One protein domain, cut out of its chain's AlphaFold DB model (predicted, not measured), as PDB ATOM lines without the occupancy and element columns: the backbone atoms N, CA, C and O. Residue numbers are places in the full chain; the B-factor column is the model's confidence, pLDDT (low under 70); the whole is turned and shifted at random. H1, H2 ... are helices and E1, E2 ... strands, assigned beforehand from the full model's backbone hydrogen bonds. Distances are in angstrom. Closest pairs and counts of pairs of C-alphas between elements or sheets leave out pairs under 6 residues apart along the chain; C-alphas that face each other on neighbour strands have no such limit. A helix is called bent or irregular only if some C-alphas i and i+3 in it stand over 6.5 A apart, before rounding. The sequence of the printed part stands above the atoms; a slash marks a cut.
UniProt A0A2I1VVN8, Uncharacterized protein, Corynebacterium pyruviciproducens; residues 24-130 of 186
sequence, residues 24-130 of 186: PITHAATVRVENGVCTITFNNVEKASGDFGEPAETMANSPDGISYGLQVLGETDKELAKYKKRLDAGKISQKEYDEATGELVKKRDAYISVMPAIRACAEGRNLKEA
ATOM      1  N   PRO A  24      22.555  35.457  36.448       31.11
ATOM      2  CA  PRO A  24      22.337  34.507  35.374       31.11
ATOM      3  C   PRO A  24      21.845  33.202  36.009       31.11
ATOM      4  O   PRO A  24      22.455  32.696  36.954       31.11
ATOM      5  N   ILE A  25      20.726  32.667  35.511       42.22
ATOM      6  CA  ILE A  25      20.289  31.295  35.793       42.22
ATOM      7  C   ILE A  25      21.285  30.380  35.071       42.22
ATOM      8  O   ILE A  25      20.948  29.743  34.088       42.22
ATOM      9  N   THR A  26      22.561  30.408  35.447       38.47
ATOM     10  CA  THR A  26      23.610  29.739  34.676       38.47
ATOM     11  C   THR A  26      23.672  28.248  34.944       38.47
ATOM     12  O   THR A  26      24.406  27.595  34.227       38.47
ATOM     13  N   HIS A  27      22.914  27.698  35.903       51.03
ATOM     14  CA  HIS A  27      23.003  26.288  36.288       51.03
ATOM     15  C   HIS A  27      21.648  25.757  36.770       51.03
ATOM     16  O   HIS A  27      21.268  26.050  37.895       51.03
ATOM     17  N   ALA A  28      20.919  25.007  35.935       54.81
ATOM     18  CA  ALA A  28      19.707  24.269  36.331       54.81
ATOM     19  C   ALA A  28      20.034  22.774  36.498       54.81
ATOM     20  O   ALA A  28      20.982  22.292  35.873       54.81
ATOM     21  N   ALA A  29      19.268  22.031  37.307       61.28
ATOM     22  CA  ALA A  29      19.489  20.591  37.482       61.28
ATOM     23  C   ALA A  29      19.455  19.841  36.142       61.28
ATOM     24  O   ALA A  29      18.606  20.103  35.285       61.28
ATOM     25  N   THR A  30      20.360  18.878  35.970       59.97
ATOM     26  CA  THR A  30      20.405  18.010  34.779       59.97
ATOM     27  C   THR A  30      19.963  16.598  35.129       59.97
ATOM     28  O   THR A  30      20.121  16.169  36.272       59.97
ATOM     29  N   VAL A  31      19.413  15.871  34.150       65.44
ATOM     30  CA  VAL A  31      18.979  14.478  34.350       65.44
ATOM     31  C   VAL A  31      19.535  13.568  33.289       65.44
ATOM     32  O   VAL A  31      19.379  13.810  32.087       65.44
ATOM     33  N   ARG A  32      20.109  12.469  33.770       62.62
ATOM     34  CA  ARG A  32      20.483  11.315  32.967       62.62
ATOM     35  C   ARG A  32      19.649  10.113  33.387       62.62
ATOM     36  O   ARG A  32      19.631   9.768  34.562       62.62
ATOM     37  N   VAL A  33      18.977   9.479  32.437       66.38
ATOM     38  CA  VAL A  33      18.170   8.277  32.650       66.38
ATOM     39  C   VAL A  33      18.917   7.078  32.076       66.38
ATOM     40  O   VAL A  33      19.213   7.037  30.882       66.38
ATOM     41  N   GLU A  34      19.203   6.089  32.920       61.94
ATOM     42  CA  GLU A  34      19.784   4.803  32.532       61.94
ATOM     43  C   GLU A  34      19.032   3.673  33.244       61.94
ATOM     44  O   GLU A  34      18.876   3.686  34.460       61.94
ATOM     45  N   ASN A  35      18.541   2.684  32.488       63.47
ATOM     46  CA  ASN A  35      17.860   1.493  33.023       63.47
ATOM     47  C   ASN A  35      16.684   1.785  33.984       63.47
ATOM     48  O   ASN A  35      16.482   1.061  34.955       63.47
ATOM     49  N   GLY A  36      15.910   2.848  33.730       62.03
ATOM     50  CA  GLY A  36      14.786   3.250  34.592       62.03
ATOM     51  C   GLY A  36      15.201   3.948  35.893       62.03
ATOM     52  O   GLY A  36      14.352   4.277  36.718       62.03
ATOM     53  N   VAL A  37      16.494   4.219  36.069       69.62
ATOM     54  CA  VAL A  37      17.031   5.024  37.165       69.62
ATOM     55  C   VAL A  37      17.478   6.368  36.608       69.62
ATOM     56  O   VAL A  37      18.203   6.455  35.616       69.62
ATOM     57  N   CYS A  38      17.033   7.432  37.251       70.06
ATOM     58  CA  CYS A  38      17.399   8.794  36.928       70.06
ATOM     59  C   CYS A  38      18.495   9.249  37.875       70.06
ATOM     60  O   CYS A  38      18.330   9.157  39.084       70.06
ATOM     61  N   THR A  39      19.581   9.779  37.329       72.94
ATOM     62  CA  THR A  39      20.592  10.524  38.077       72.94
ATOM     63  C   THR A  39      20.321  12.005  37.870       72.94
ATOM     64  O   THR A  39      20.493  12.517  36.759       72.94
ATOM     65  N   ILE A  40      19.867  12.678  38.923       71.12
ATOM     66  CA  ILE A  40      19.671  14.125  38.946       71.12
ATOM     67  C   ILE A  40      20.940  14.746  39.510       71.12
ATOM     68  O   ILE A  40      21.346  14.410  40.615       71.12
ATOM     69  N   THR A  41      21.580  15.632  38.754       70.81
ATOM     70  CA  THR A  41      22.754  16.377  39.230       70.81
ATOM     71  C   THR A  41      22.325  17.762  39.680       70.81
ATOM     72  O   THR A  41      21.731  18.500  38.887       70.81
ATOM     73  N   PHE A  42      22.654  18.104  40.926       67.88
ATOM     74  CA  PHE A  42      22.198  19.330  41.568       67.88
ATOM     75  C   PHE A  42      23.181  20.492  41.416       67.88
ATOM     76  O   PHE A  42      24.407  20.342  41.502       67.88
ATOM     77  N   ASN A  43      22.619  21.681  41.245       65.06
ATOM     78  CA  ASN A  43      23.317  22.949  41.129       65.06
ATOM     79  C   ASN A  43      23.431  23.679  42.485       65.06
ATOM     80  O   ASN A  43      23.028  23.185  43.537       65.06
ATOM     81  N   ASN A  44      24.017  24.879  42.469       62.53
ATOM     82  CA  ASN A  44      24.284  25.654  43.683       62.53
ATOM     83  C   ASN A  44      23.016  26.153  44.403       62.53
ATOM     84  O   ASN A  44      23.062  26.313  45.615       62.53
ATOM     85  N   VAL A  45      21.904  26.382  43.697       61.72
ATOM     86  CA  VAL A  45      20.603  26.768  44.281       61.72
ATOM     87  C   VAL A  45      20.018  25.610  45.087       61.72
ATOM     88  O   VAL A  45      19.591  25.799  46.221       61.72
ATOM     89  N   GLU A  46      20.062  24.401  44.529       63.12
ATOM     90  CA  GLU A  46      19.587  23.181  45.193       63.12
ATOM     91  C   GLU A  46      20.475  22.806  46.384       63.12
ATOM     92  O   GLU A  46      19.969  22.467  47.447       63.12
ATOM     93  N   LYS A  47      21.795  22.974  46.261       63.62
ATOM     94  CA  LYS A  47      22.725  22.790  47.387       63.62
ATOM     95  C   LYS A  47      22.542  23.842  48.481       63.62
ATOM     96  O   LYS A  47      22.701  23.543  49.659       63.62
ATOM     97  N   ALA A  48      22.215  25.080  48.105       59.91
ATOM     98  CA  ALA A  48      22.027  26.177  49.050       59.91
ATOM     99  C   ALA A  48      20.719  26.081  49.849       59.91
ATOM    100  O   ALA A  48      20.604  26.760  50.870       59.91
ATOM    101  N   SER A  49      19.750  25.264  49.419       63.56
ATOM    102  CA  SER A  49      18.516  25.041  50.181       63.56
ATOM    103  C   SER A  49      18.700  24.072  51.351       63.56
ATOM    104  O   SER A  49      17.868  24.059  52.253       63.56
ATOM    105  N   GLY A  50      19.760  23.254  51.342       61.75
ATOM    106  CA  GLY A  50      19.995  22.206  52.339       61.75
ATOM    107  C   GLY A  50      19.056  20.995  52.236       61.75
ATOM    108  O   GLY A  50      19.287  20.009  52.930       61.75
ATOM    109  N   ASP A  51      18.044  21.039  51.361       65.31
ATOM    110  CA  ASP A  51      17.112  19.929  51.109       65.31
ATOM    111  C   ASP A  51      17.713  18.861  50.168       65.31
ATOM    112  O   ASP A  51      17.224  17.735  50.146       65.31
ATOM    113  N   PHE A  52      18.780  19.190  49.425       66.94
ATOM    114  CA  PHE A  52      19.491  18.282  48.515       66.94
ATOM    115  C   PHE A  52      20.972  18.214  48.920       66.94
ATOM    116  O   PHE A  52      21.761  19.118  48.630       66.94
ATOM    117  N   GLY A  53      21.325  17.182  49.693       53.16
ATOM    118  CA  GLY A  53      22.611  17.092  50.402       53.16
ATOM    119  C   GLY A  53      23.773  16.532  49.576       53.16
ATOM    120  O   GLY A  53      24.931  16.840  49.858       53.16
ATOM    121  N   GLU A  54      23.483  15.741  48.544       60.16
ATOM    122  CA  GLU A  54      24.486  15.124  47.671       60.16
ATOM    123  C   GLU A  54      24.630  15.915  46.354       60.16
ATOM    124  O   GLU A  54      23.695  16.580  45.914       60.16
ATOM    125  N   PRO A  55      25.791  15.878  45.670       60.03
ATOM    126  CA  PRO A  55      25.968  16.545  44.376       60.03
ATOM    127  C   PRO A  55      25.110  15.934  43.258       60.03
ATOM    128  O   PRO A  55      24.876  16.593  42.241       60.03
ATOM    129  N   ALA A  56      24.649  14.698  43.443       63.78
ATOM    130  CA  ALA A  56      23.678  14.040  42.591       63.78
ATOM    131  C   ALA A  56      22.872  13.020  43.402       63.78
ATOM    132  O   ALA A  56      23.424  12.337  44.261       63.78
ATOM    133  N   GLU A  57      21.590  12.872  43.084       70.62
ATOM    134  CA  GLU A  57      20.732  11.836  43.657       70.62
ATOM    135  C   GLU A  57      20.201  10.915  42.570       70.62
ATOM    136  O   GLU A  57      19.965  11.319  41.426       70.62
ATOM    137  N   THR A  58      20.009   9.654  42.949       71.94
ATOM    138  CA  THR A  58      19.374   8.666  42.084       71.94
ATOM    139  C   THR A  58      17.947   8.422  42.535       71.94
ATOM    140  O   THR A  58      17.677   8.263  43.723       71.94
ATOM    141  N   MET A  59      17.024   8.385  41.582       70.94
ATOM    142  CA  MET A  59      15.630   8.046  41.842       70.94
ATOM    143  C   MET A  59      15.075   7.154  40.741       70.94
ATOM    144  O   MET A  59      15.544   7.183  39.602       70.94
ATOM    145  N   ALA A  60      14.077   6.342  41.081       70.50
ATOM    146  CA  ALA A  60      13.338   5.575  40.089       70.50
ATOM    147  C   ALA A  60      12.559   6.518  39.158       70.50
ATOM    148  O   ALA A  60      12.092   7.576  39.583       70.50
ATOM    149  N   ASN A  61      12.372   6.108  37.906       66.44
ATOM    150  CA  ASN A  61      11.513   6.778  36.931       66.44
ATOM    151  C   ASN A  61      10.017   6.622  37.279       66.44
ATOM    152  O   ASN A  61       9.258   5.947  36.588       66.44
ATOM    153  N   SER A  62       9.590   7.244  38.377       66.50
ATOM    154  CA  SER A  62       8.219   7.189  38.891       66.50
ATOM    155  C   SER A  62       7.553   8.573  38.881       66.50
ATOM    156  O   SER A  62       8.225   9.582  39.122       66.50
ATOM    157  N   PRO A  63       6.222   8.659  38.676       67.00
ATOM    158  CA  PRO A  63       5.462   9.889  38.914       67.00
ATOM    159  C   PRO A  63       5.455  10.341  40.387       67.00
ATOM    160  O   PRO A  63       5.044  11.470  40.673       67.00
ATOM    161  N   ASP A  64       5.910   9.508  41.328       69.94
ATOM    162  CA  ASP A  64       5.921   9.829  42.761       69.94
ATOM    163  C   ASP A  64       6.766  11.072  43.069       69.94
ATOM    164  O   ASP A  64       6.346  11.924  43.852       69.94
ATOM    165  N   GLY A  65       7.903  11.241  42.380       66.88
ATOM    166  CA  GLY A  65       8.745  12.430  42.522       66.88
ATOM    167  C   GLY A  65       8.024  13.715  42.100       66.88
ATOM    168  O   GLY A  65       8.175  14.754  42.744       66.88
ATOM    169  N   ILE A  66       7.181  13.646  41.060       68.25
ATOM    170  CA  ILE A  66       6.361  14.785  40.615       68.25
ATOM    171  C   ILE A  66       5.326  15.124  41.689       68.25
ATOM    172  O   ILE A  66       5.150  16.294  42.026       68.25
ATOM    173  N   SER A  67       4.645  14.108  42.221       70.62
ATOM    174  CA  SER A  67       3.604  14.288  43.236       70.62
ATOM    175  C   SER A  67       4.174  14.903  44.514       70.62
ATOM    176  O   SER A  67       3.618  15.876  45.024       70.62
ATOM    177  N   TYR A  68       5.323  14.403  44.973       73.12
ATOM    178  CA  TYR A  68       6.037  14.942  46.127       73.12
ATOM    179  C   TYR A  68       6.481  16.394  45.904       73.12
ATOM    180  O   TYR A  68       6.176  17.266  46.716       73.12
ATOM    181  N   GLY A  69       7.122  16.691  44.768       69.00
ATOM    182  CA  GLY A  69       7.567  18.050  44.463       69.00
ATOM    183  C   GLY A  69       6.413  19.055  44.359       69.00
ATOM    184  O   GLY A  69       6.509  20.167  44.877       69.00
ATOM    185  N   LEU A  70       5.281  18.662  43.762       70.88
ATOM    186  CA  LEU A  70       4.076  19.498  43.713       70.88
ATOM    187  C   LEU A  70       3.452  19.714  45.096       70.88
ATOM    188  O   LEU A  70       2.953  20.808  45.365       70.88
ATOM    189  N   GLN A  71       3.483  18.706  45.970       73.19
ATOM    190  CA  GLN A  71       3.016  18.849  47.346       73.19
ATOM    191  C   GLN A  71       3.859  19.877  48.108       73.19
ATOM    192  O   GLN A  71       3.296  20.812  48.679       73.19
ATOM    193  N   VAL A  72       5.190  19.752  48.058       76.31
ATOM    194  CA  VAL A  72       6.110  20.682  48.730       76.31
ATOM    195  C   VAL A  72       5.914  22.111  48.224       76.31
ATOM    196  O   VAL A  72       5.804  23.040  49.030       76.31
ATOM    197  N   LEU A  73       5.802  22.301  46.906       73.62
ATOM    198  CA  LEU A  73       5.530  23.616  46.318       73.62
ATOM    199  C   LEU A  73       4.179  24.173  46.778       73.62
ATOM    200  O   LEU A  73       4.101  25.325  47.198       73.62
ATOM    201  N   GLY A  74       3.131  23.348  46.771       72.56
ATOM    202  CA  GLY A  74       1.795  23.751  47.199       72.56
ATOM    203  C   GLY A  74       1.716  24.135  48.680       72.56
ATOM    204  O   GLY A  74       0.990  25.063  49.037       72.56
ATOM    205  N   GLU A  75       2.445  23.446  49.555       77.88
ATOM    206  CA  GLU A  75       2.543  23.789  50.980       77.88
ATOM    207  C   GLU A  75       3.347  25.077  51.194       77.88
ATOM    208  O   GLU A  75       2.903  25.973  51.915       77.88
ATOM    209  N   THR A  76       4.472  25.217  50.491       72.44
ATOM    210  CA  THR A  76       5.337  26.402  50.574       72.44
ATOM    211  C   THR A  76       4.620  27.659  50.069       72.44
ATOM    212  O   THR A  76       4.634  28.693  50.739       72.44
ATOM    213  N   ASP A  77       3.902  27.568  48.946       77.31
ATOM    214  CA  ASP A  77       3.103  28.669  48.397       77.31
ATOM    215  C   ASP A  77       1.975  29.098  49.348       77.31
ATOM    216  O   ASP A  77       1.701  30.294  49.499       77.31
ATOM    217  N   LYS A  78       1.328  28.144  50.035       80.25
ATOM    218  CA  LYS A  78       0.302  28.452  51.045       80.25
ATOM    219  C   LYS A  78       0.883  29.245  52.212       80.25
ATOM    220  O   LYS A  78       0.238  30.191  52.668       80.25
ATOM    221  N   GLU A  79       2.070  28.884  52.692       77.38
ATOM    222  CA  GLU A  79       2.742  29.617  53.771       77.38
ATOM    223  C   GLU A  79       3.179  31.015  53.320       77.38
ATOM    224  O   GLU A  79       2.831  32.006  53.970       77.38
ATOM    225  N   LEU A  80       3.824  31.139  52.156       75.81
ATOM    226  CA  LEU A  80       4.195  32.438  51.580       75.81
ATOM    227  C   LEU A  80       2.977  33.358  51.402       75.81
ATOM    228  O   LEU A  80       3.043  34.551  51.714       75.81
ATOM    229  N   ALA A  81       1.831  32.809  50.983       79.81
ATOM    230  CA  ALA A  81       0.587  33.561  50.847       79.81
ATOM    231  C   ALA A  81       0.056  34.100  52.190       79.81
ATOM    232  O   ALA A  81      -0.514  35.195  52.227       79.81
ATOM    233  N   LYS A  82       0.248  33.382  53.308       82.31
ATOM    234  CA  LYS A  82      -0.128  33.875  54.647       82.31
ATOM    235  C   LYS A  82       0.720  35.079  55.050       82.31
ATOM    236  O   LYS A  82       0.167  36.080  55.511       82.31
ATOM    237  N   TYR A  83       2.036  35.011  54.845       75.75
ATOM    238  CA  TYR A  83       2.938  36.132  55.118       75.75
ATOM    239  C   TYR A  83       2.642  37.324  54.214       75.75
ATOM    240  O   TYR A  83       2.548  38.450  54.700       75.75
ATOM    241  N   LYS A  84       2.371  37.081  52.927       78.56
ATOM    242  CA  LYS A  84       2.038  38.150  51.986       78.56
ATOM    243  C   LYS A  84       0.748  38.872  52.377       78.56
ATOM    244  O   LYS A  84       0.721  40.094  52.392       78.56
ATOM    245  N   LYS A  85      -0.282  38.144  52.824       83.56
ATOM    246  CA  LYS A  85      -1.502  38.763  53.374       83.56
ATOM    247  C   LYS A  85      -1.229  39.645  54.594       83.56
ATOM    248  O   LYS A  85      -1.906  40.652  54.771       83.56
ATOM    249  N   ARG A  86      -0.278  39.272  55.456       79.44
ATOM    250  CA  ARG A  86       0.107  40.092  56.617       79.44
ATOM    251  C   ARG A  86       0.853  41.352  56.187       79.44
ATOM    252  O   ARG A  86       0.572  42.405  56.748       79.44
ATOM    253  N   LEU A  87       1.743  41.239  55.203       75.25
ATOM    254  CA  LEU A  87       2.471  42.366  54.620       75.25
ATOM    255  C   LEU A  87       1.508  43.352  53.945       75.25
ATOM    256  O   LEU A  87       1.507  44.533  54.278       75.25
ATOM    257  N   ASP A  88       0.623  42.854  53.077       81.06
ATOM    258  CA  ASP A  88      -0.356  43.668  52.343       81.06
ATOM    259  C   ASP A  88      -1.369  44.342  53.292       81.06
ATOM    260  O   ASP A  88      -1.874  45.426  53.011       81.06
ATOM    261  N   ALA A  89      -1.645  43.726  54.448       90.81
ATOM    262  CA  ALA A  89      -2.465  44.305  55.513       90.81
ATOM    263  C   ALA A  89      -1.695  45.263  56.446       90.81
ATOM    264  O   ALA A  89      -2.257  45.700  57.450       90.81
ATOM    265  N   GLY A  90      -0.413  45.536  56.181       89.81
ATOM    266  CA  GLY A  90       0.445  46.386  57.015       89.81
ATOM    267  C   GLY A  90       0.729  45.826  58.414       89.81
ATOM    268  O   GLY A  90       1.137  46.570  59.300       89.81
ATOM    269  N   LYS A  91       0.489  44.525  58.644       94.94
ATOM    270  CA  LYS A  91       0.688  43.857  59.947       94.94
ATOM    271  C   LYS A  91       2.134  43.449  60.206       94.94
ATOM    272  O   LYS A  91       2.454  43.068  61.327       94.94
ATOM    273  N   ILE A  92       2.952  43.431  59.161       84.31
ATOM    274  CA  ILE A  92       4.396  43.209  59.210       84.31
ATOM    275  C   ILE A  92       5.050  44.163  58.215       84.31
ATOM    276  O   ILE A  92       4.443  44.527  57.204       84.31
ATOM    277  N   SER A  93       6.279  44.561  58.503       84.31
ATOM    278  CA  SER A  93       7.133  45.299  57.579       84.31
ATOM    279  C   SER A  93       7.672  44.395  56.466       84.31
ATOM    280  O   SER A  93       7.685  43.169  56.589       84.31
ATOM    281  N   GLN A  94       8.176  45.005  55.388       76.75
ATOM    282  CA  GLN A  94       8.877  44.272  54.328       76.75
ATOM    283  C   GLN A  94      10.069  43.484  54.888       76.75
ATOM    284  O   GLN A  94      10.255  42.327  54.544       76.75
ATOM    285  N   LYS A  95      10.819  44.079  55.824       81.19
ATOM    286  CA  LYS A  95      11.962  43.424  56.467       81.19
ATOM    287  C   LYS A  95      11.550  42.160  57.231       81.19
ATOM    288  O   LYS A  95      12.180  41.124  57.075       81.19
ATOM    289  N   GLU A  96      10.474  42.228  58.016       80.25
ATOM    290  CA  GLU A  96       9.946  41.056  58.733       80.25
ATOM    291  C   GLU A  96       9.395  39.992  57.778       80.25
ATOM    292  O   GLU A  96       9.480  38.801  58.070       80.25
ATOM    293  N   TYR A  97       8.827  40.401  56.640       75.12
ATOM    294  CA  TYR A  97       8.416  39.474  55.591       75.12
ATOM    295  C   TYR A  97       9.625  38.744  54.997       75.12
ATOM    296  O   TYR A  97       9.612  37.516  54.933       75.12
ATOM    297  N   ASP A  98      10.673  39.472  54.618       74.81
ATOM    298  CA  ASP A  98      11.872  38.902  53.999       74.81
ATOM    299  C   ASP A  98      12.601  37.947  54.964       74.81
ATOM    300  O   ASP A  98      12.968  36.835  54.585       74.81
ATOM    301  N   GLU A  99      12.737  38.327  56.240       81.12
ATOM    302  CA  GLU A  99      13.348  37.485  57.279       81.12
ATOM    303  C   GLU A  99      12.521  36.220  57.565       81.12
ATOM    304  O   GLU A  99      13.082  35.132  57.693       81.12
ATOM    305  N   ALA A 100      11.190  36.330  57.626       78.00
ATOM    306  CA  ALA A 100      10.320  35.191  57.923       78.00
ATOM    307  C   ALA A 100      10.110  34.242  56.732       78.00
ATOM    308  O   ALA A 100       9.752  33.080  56.927       78.00
ATOM    309  N   THR A 101      10.297  34.727  55.502       81.06
ATOM    310  CA  THR A 101      10.052  33.948  54.281       81.06
ATOM    311  C   THR A 101      11.318  33.512  53.558       81.06
ATOM    312  O   THR A 101      11.218  32.657  52.684       81.06
ATOM    313  N   GLY A 102      12.499  34.009  53.934       77.62
ATOM    314  CA  GLY A 102      13.757  33.720  53.239       77.62
ATOM    315  C   GLY A 102      14.023  32.227  53.018       77.62
ATOM    316  O   GLY A 102      14.306  31.816  51.896       77.62
ATOM    317  N   GLU A 103      13.857  31.394  54.048       77.31
ATOM    318  CA  GLU A 103      14.036  29.937  53.922       77.31
ATOM    319  C   GLU A 103      12.928  29.271  53.088       77.31
ATOM    320  O   GLU A 103      13.196  28.355  52.311       77.31
ATOM    321  N   LEU A 104      11.688  29.768  53.175       72.12
ATOM    322  CA  LEU A 104      10.577  29.283  52.347       72.12
ATOM    323  C   LEU A 104      10.810  29.597  50.865       72.12
ATOM    324  O   LEU A 104      10.548  28.752  50.014       72.12
ATOM    325  N   VAL A 105      11.331  30.785  50.553       74.12
ATOM    326  CA  VAL A 105      11.682  31.189  49.185       74.12
ATOM    327  C   VAL A 105      12.825  30.328  48.651       74.12
ATOM    328  O   VAL A 105      12.681  29.754  47.577       74.12
ATOM    329  N   LYS A 106      13.902  30.125  49.425       75.00
ATOM    330  CA  LYS A 106      15.006  29.230  49.027       75.00
ATOM    331  C   LYS A 106      14.524  27.813  48.726       75.00
ATOM    332  O   LYS A 106      14.899  27.236  47.707       75.00
ATOM    333  N   LYS A 107      13.674  27.260  49.595       74.12
ATOM    334  CA  LYS A 107      13.081  25.933  49.403       74.12
ATOM    335  C   LYS A 107      12.233  25.886  48.136       74.12
ATOM    336  O   LYS A 107      12.410  24.998  47.307       74.12
ATOM    337  N   ARG A 108      11.346  26.863  47.953       73.12
ATOM    338  CA  ARG A 108      10.505  26.979  46.758       73.12
ATOM    339  C   ARG A 108      11.341  27.010  45.478       73.12
ATOM    340  O   ARG A 108      11.060  26.249  44.556       73.12
ATOM    341  N   ASP A 109      12.368  27.850  45.441       71.81
ATOM    342  CA  ASP A 109      13.218  28.048  44.268       71.81
ATOM    343  C   ASP A 109      14.021  26.787  43.931       71.81
ATOM    344  O   ASP A 109      14.116  26.413  42.762       71.81
ATOM    345  N   ALA A 110      14.520  26.072  44.944       72.75
ATOM    346  CA  ALA A 110      15.194  24.792  44.749       72.75
ATOM    347  C   ALA A 110      14.262  23.732  44.141       72.75
ATOM    348  O   ALA A 110      14.632  23.061  43.176       72.75
ATOM    349  N   TYR A 111      13.023  23.621  44.633       71.06
ATOM    350  CA  TYR A 111      12.053  22.691  44.052       71.06
ATOM    351  C   TYR A 111      11.642  23.107  42.635       71.06
ATOM    352  O   TYR A 111      11.568  22.261  41.748       71.06
ATOM    353  N   ILE A 112      11.438  24.397  42.362       71.69
ATOM    354  CA  ILE A 112      11.163  24.880  40.999       71.69
ATOM    355  C   ILE A 112      12.316  24.538  40.049       71.69
ATOM    356  O   ILE A 112      12.058  24.112  38.922       71.69
ATOM    357  N   SER A 113      13.561  24.685  40.506       70.62
ATOM    358  CA  SER A 113      14.763  24.366  39.731       70.62
ATOM    359  C   SER A 113      14.855  22.877  39.377       70.62
ATOM    360  O   SER A 113      15.198  22.540  38.242       70.62
ATOM    361  N   VAL A 114      14.484  21.981  40.299       72.50
ATOM    362  CA  VAL A 114      14.611  20.529  40.088       72.50
ATOM    363  C   VAL A 114      13.378  19.884  39.435       72.50
ATOM    364  O   VAL A 114      13.462  18.803  38.854       72.50
ATOM    365  N   MET A 115      12.203  20.515  39.476       73.62
ATOM    366  CA  MET A 115      10.974  19.929  38.919       73.62
ATOM    367  C   MET A 115      11.037  19.593  37.413       73.62
ATOM    368  O   MET A 115      10.487  18.558  37.028       73.62
ATOM    369  N   PRO A 116      11.687  20.386  36.535       71.44
ATOM    370  CA  PRO A 116      11.935  19.994  35.145       71.44
ATOM    371  C   PRO A 116      12.694  18.668  35.031       71.44
ATOM    372  O   PRO A 116      12.314  17.796  34.247       71.44
ATOM    373  N   ALA A 117      13.719  18.502  35.867       71.00
ATOM    374  CA  ALA A 117      14.520  17.296  35.978       71.00
ATOM    375  C   ALA A 117      13.667  16.092  36.431       71.00
ATOM    376  O   ALA A 117      13.630  15.063  35.755       71.00
ATOM    377  N   ILE A 118      12.889  16.242  37.503       71.56
ATOM    378  CA  ILE A 118      11.982  15.193  38.001       71.56
ATOM    379  C   ILE A 118      10.941  14.787  36.941       71.56
ATOM    380  O   ILE A 118      10.657  13.602  36.763       71.56
ATOM    381  N   ARG A 119      10.386  15.745  36.187       71.44
ATOM    382  CA  ARG A 119       9.442  15.450  35.093       71.44
ATOM    383  C   ARG A 119      10.106  14.675  33.959       71.44
ATOM    384  O   ARG A 119       9.555  13.678  33.507       71.44
ATOM    385  N   ALA A 120      11.296  15.103  33.538       69.50
ATOM    386  CA  ALA A 120      12.074  14.400  32.523       69.50
ATOM    387  C   ALA A 120      12.404  12.961  32.952       69.50
ATOM    388  O   ALA A 120      12.263  12.033  32.158       69.50
ATOM    389  N   CYS A 121      12.746  12.772  34.227       70.38
ATOM    390  CA  CYS A 121      12.953  11.461  34.826       70.38
ATOM    391  C   CYS A 121      11.711  10.556  34.728       70.38
ATOM    392  O   CYS A 121      11.811   9.436  34.227       70.38
ATOM    393  N   ALA A 122      10.540  11.038  35.153       70.62
ATOM    394  CA  ALA A 122       9.290  10.273  35.084       70.62
ATOM    395  C   ALA A 122       8.888   9.923  33.639       70.62
ATOM    396  O   ALA A 122       8.285   8.884  33.386       70.62
ATOM    397  N   GLU A 123       9.253  10.775  32.682       71.56
ATOM    398  CA  GLU A 123       9.051  10.562  31.245       71.56
ATOM    399  C   GLU A 123      10.131   9.658  30.615       71.56
ATOM    400  O   GLU A 123      10.077   9.369  29.420       71.56
ATOM    401  N   GLY A 124      11.122   9.209  31.395       66.12
ATOM    402  CA  GLY A 124      12.222   8.371  30.921       66.12
ATOM    403  C   GLY A 124      13.164   9.079  29.942       66.12
ATOM    404  O   GLY A 124      13.852   8.411  29.170       66.12
ATOM    405  N   ARG A 125      13.194  10.419  29.944       70.25
ATOM    406  CA  ARG A 125      14.012  11.221  29.027       70.25
ATOM    407  C   ARG A 125      15.170  11.912  29.736       70.25
ATOM    408  O   ARG A 125      15.058  12.387  30.862       70.25
ATOM    409  N   ASN A 126      16.277  12.038  29.015       65.19
ATOM    410  CA  ASN A 126      17.387  12.888  29.430       65.19
ATOM    411  C   ASN A 126      16.988  14.366  29.328       65.19
ATOM    412  O   ASN A 126      16.213  14.743  28.446       65.19
ATOM    413  N   LEU A 127      17.557  15.202  30.193       66.25
ATOM    414  CA  LEU A 127      17.364  16.650  30.159       66.25
ATOM    415  C   LEU A 127      18.712  17.352  30.265       66.25
ATOM    416  O   LEU A 127      19.433  17.189  31.256       66.25
ATOM    417  N   LYS A 128      19.042  18.142  29.240       63.00
ATOM    418  CA  LYS A 128      20.253  18.966  29.237       63.00
ATOM    419  C   LYS A 128      20.019  20.263  30.001       63.00
ATOM    420  O   LYS A 128      18.900  20.755  30.107       63.00
ATOM    421  N   GLU A 129      21.107  20.848  30.481       58.56
ATOM    422  CA  GLU A 129      21.096  22.052  31.315       58.56
ATOM    423  C   GLU A 129      20.345  23.224  30.664       58.56
ATOM    424  O   GLU A 129      19.499  23.833  31.305       58.56
ATOM    425  N   ALA A 130      20.568  23.480  29.370       56.69
ATOM    426  CA  ALA A 130      19.886  24.550  28.635       56.69
ATOM    427  C   ALA A 130      18.359  24.347  28.565       56.69
ATOM    428  O   ALA A 130      17.592  25.291  28.751       56.69
TER     429      ALA A 130
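What this domain is: This is residues 24 to 130 of the 186 residues of an uncharacterized protein of Corynebacterium pyruviciproducens (UniProt A0A2I1VVN8). This is a long helical hairpin, H2 and H3 side by side, with a small antiparallel sheet of three strands packed on the last part of H3, residues 113 to 122. The short helix H1 packs on H3 partway along, at residues 106 to 114, and the turn between H2 and H3 and the turn between E1 and E2 lie at opposite ends of the long axis. The printed part has 107 residues with three named helices and three named strands, in the order E1, E2, H1, E3, H2, H3; the class is mixed, helices and strands, and the sheet runs E1, E2, E3. The outline is a rod spanning 53 by 26 by 22 A, and the whole is only just loose, close to compact, with a radius of gyration of the C-alphas of 15.8 A.

Where its parts are: Find C-alpha 30 at (20.405, 18.010, 34.779); here E1 begins, and it runs over residues 30 to 34. After a tight link of two residues, E2 follows with residues 37 to 41, and another tight link leads to H1, residues 44 to 48. Go on over seven residues, a short link, to E3, residues 56 to 60. Then look for C-alpha 64 at (5.921, 9.829, 42.761), where H2 begins; it takes residues 64 to 88 and measures 35.7 A from first to last C-alpha. H3, residues 94 to 122, is the longest helix, 39.1 A from first to last C-alpha, and ends at C-alpha 122 at (9.290, 10.273, 35.084). H3 is irregular: C-alphas 100 and 103 are 7.6 A apart, and it has a kink of 54 degrees near residue 101.

How they stand to each other: Begin with the sheet, where E1 and E3 are the edge strands and E2 is the inner one. E1 and E2 form a hairpin, antiparallel at 158 degrees between their directions; look there for N 32 and O 39, 3.0 A apart, and N 39 and O 32, 2.8 A, both within hydrogen-bond range. E2 and E3 are antiparallel at 155 degrees, with N 38 and O 59 at 2.8 A and N 57 and O 40 at 2.9 A. H3 is on this sheet at a height over the sheet of 8.8 A, in two layers, a helix on one face of a sheet. It lies over E2 and runs slantwise to the strands, its line and that of E2 standing at 37 degrees on the local plane. The closest C-alphas of E1 and H3 are those of Val 31 and Ala 117, 5.5 A apart. H1 is not on the sheet; it touches H3, which meets it with residues 106 to 114 alone, and their closest C-alphas are those of Glu 46 and Ala 110, 4.7 A apart. H2, also not on the sheet, touches H3 at a shallow tilt of 20 degrees, opposite ways, as a helical hairpin; the closest C-alphas are those of Leu 73 and Arg 108, 6.0 A apart. H1 and H2 are apart. In H1 and H2 every O i to N i+4 pair is within hydrogen-bond range; in H3, 21 of 25 are.

The domain as a whole: The two C-alphas farthest apart are those of Asn 35 and Gly 90, 53.8 A, while the first and last printed C-alphas, of Pro 24 and Ala 130, are 12.3 A apart. The printed part has no cut and no long link. The mean pLDDT of the printed part is 70.0; look in the B-factor column for 43 residues under 70, among them residues 24 to 37, 42 to 56, 61 to 66 and 126 to 130.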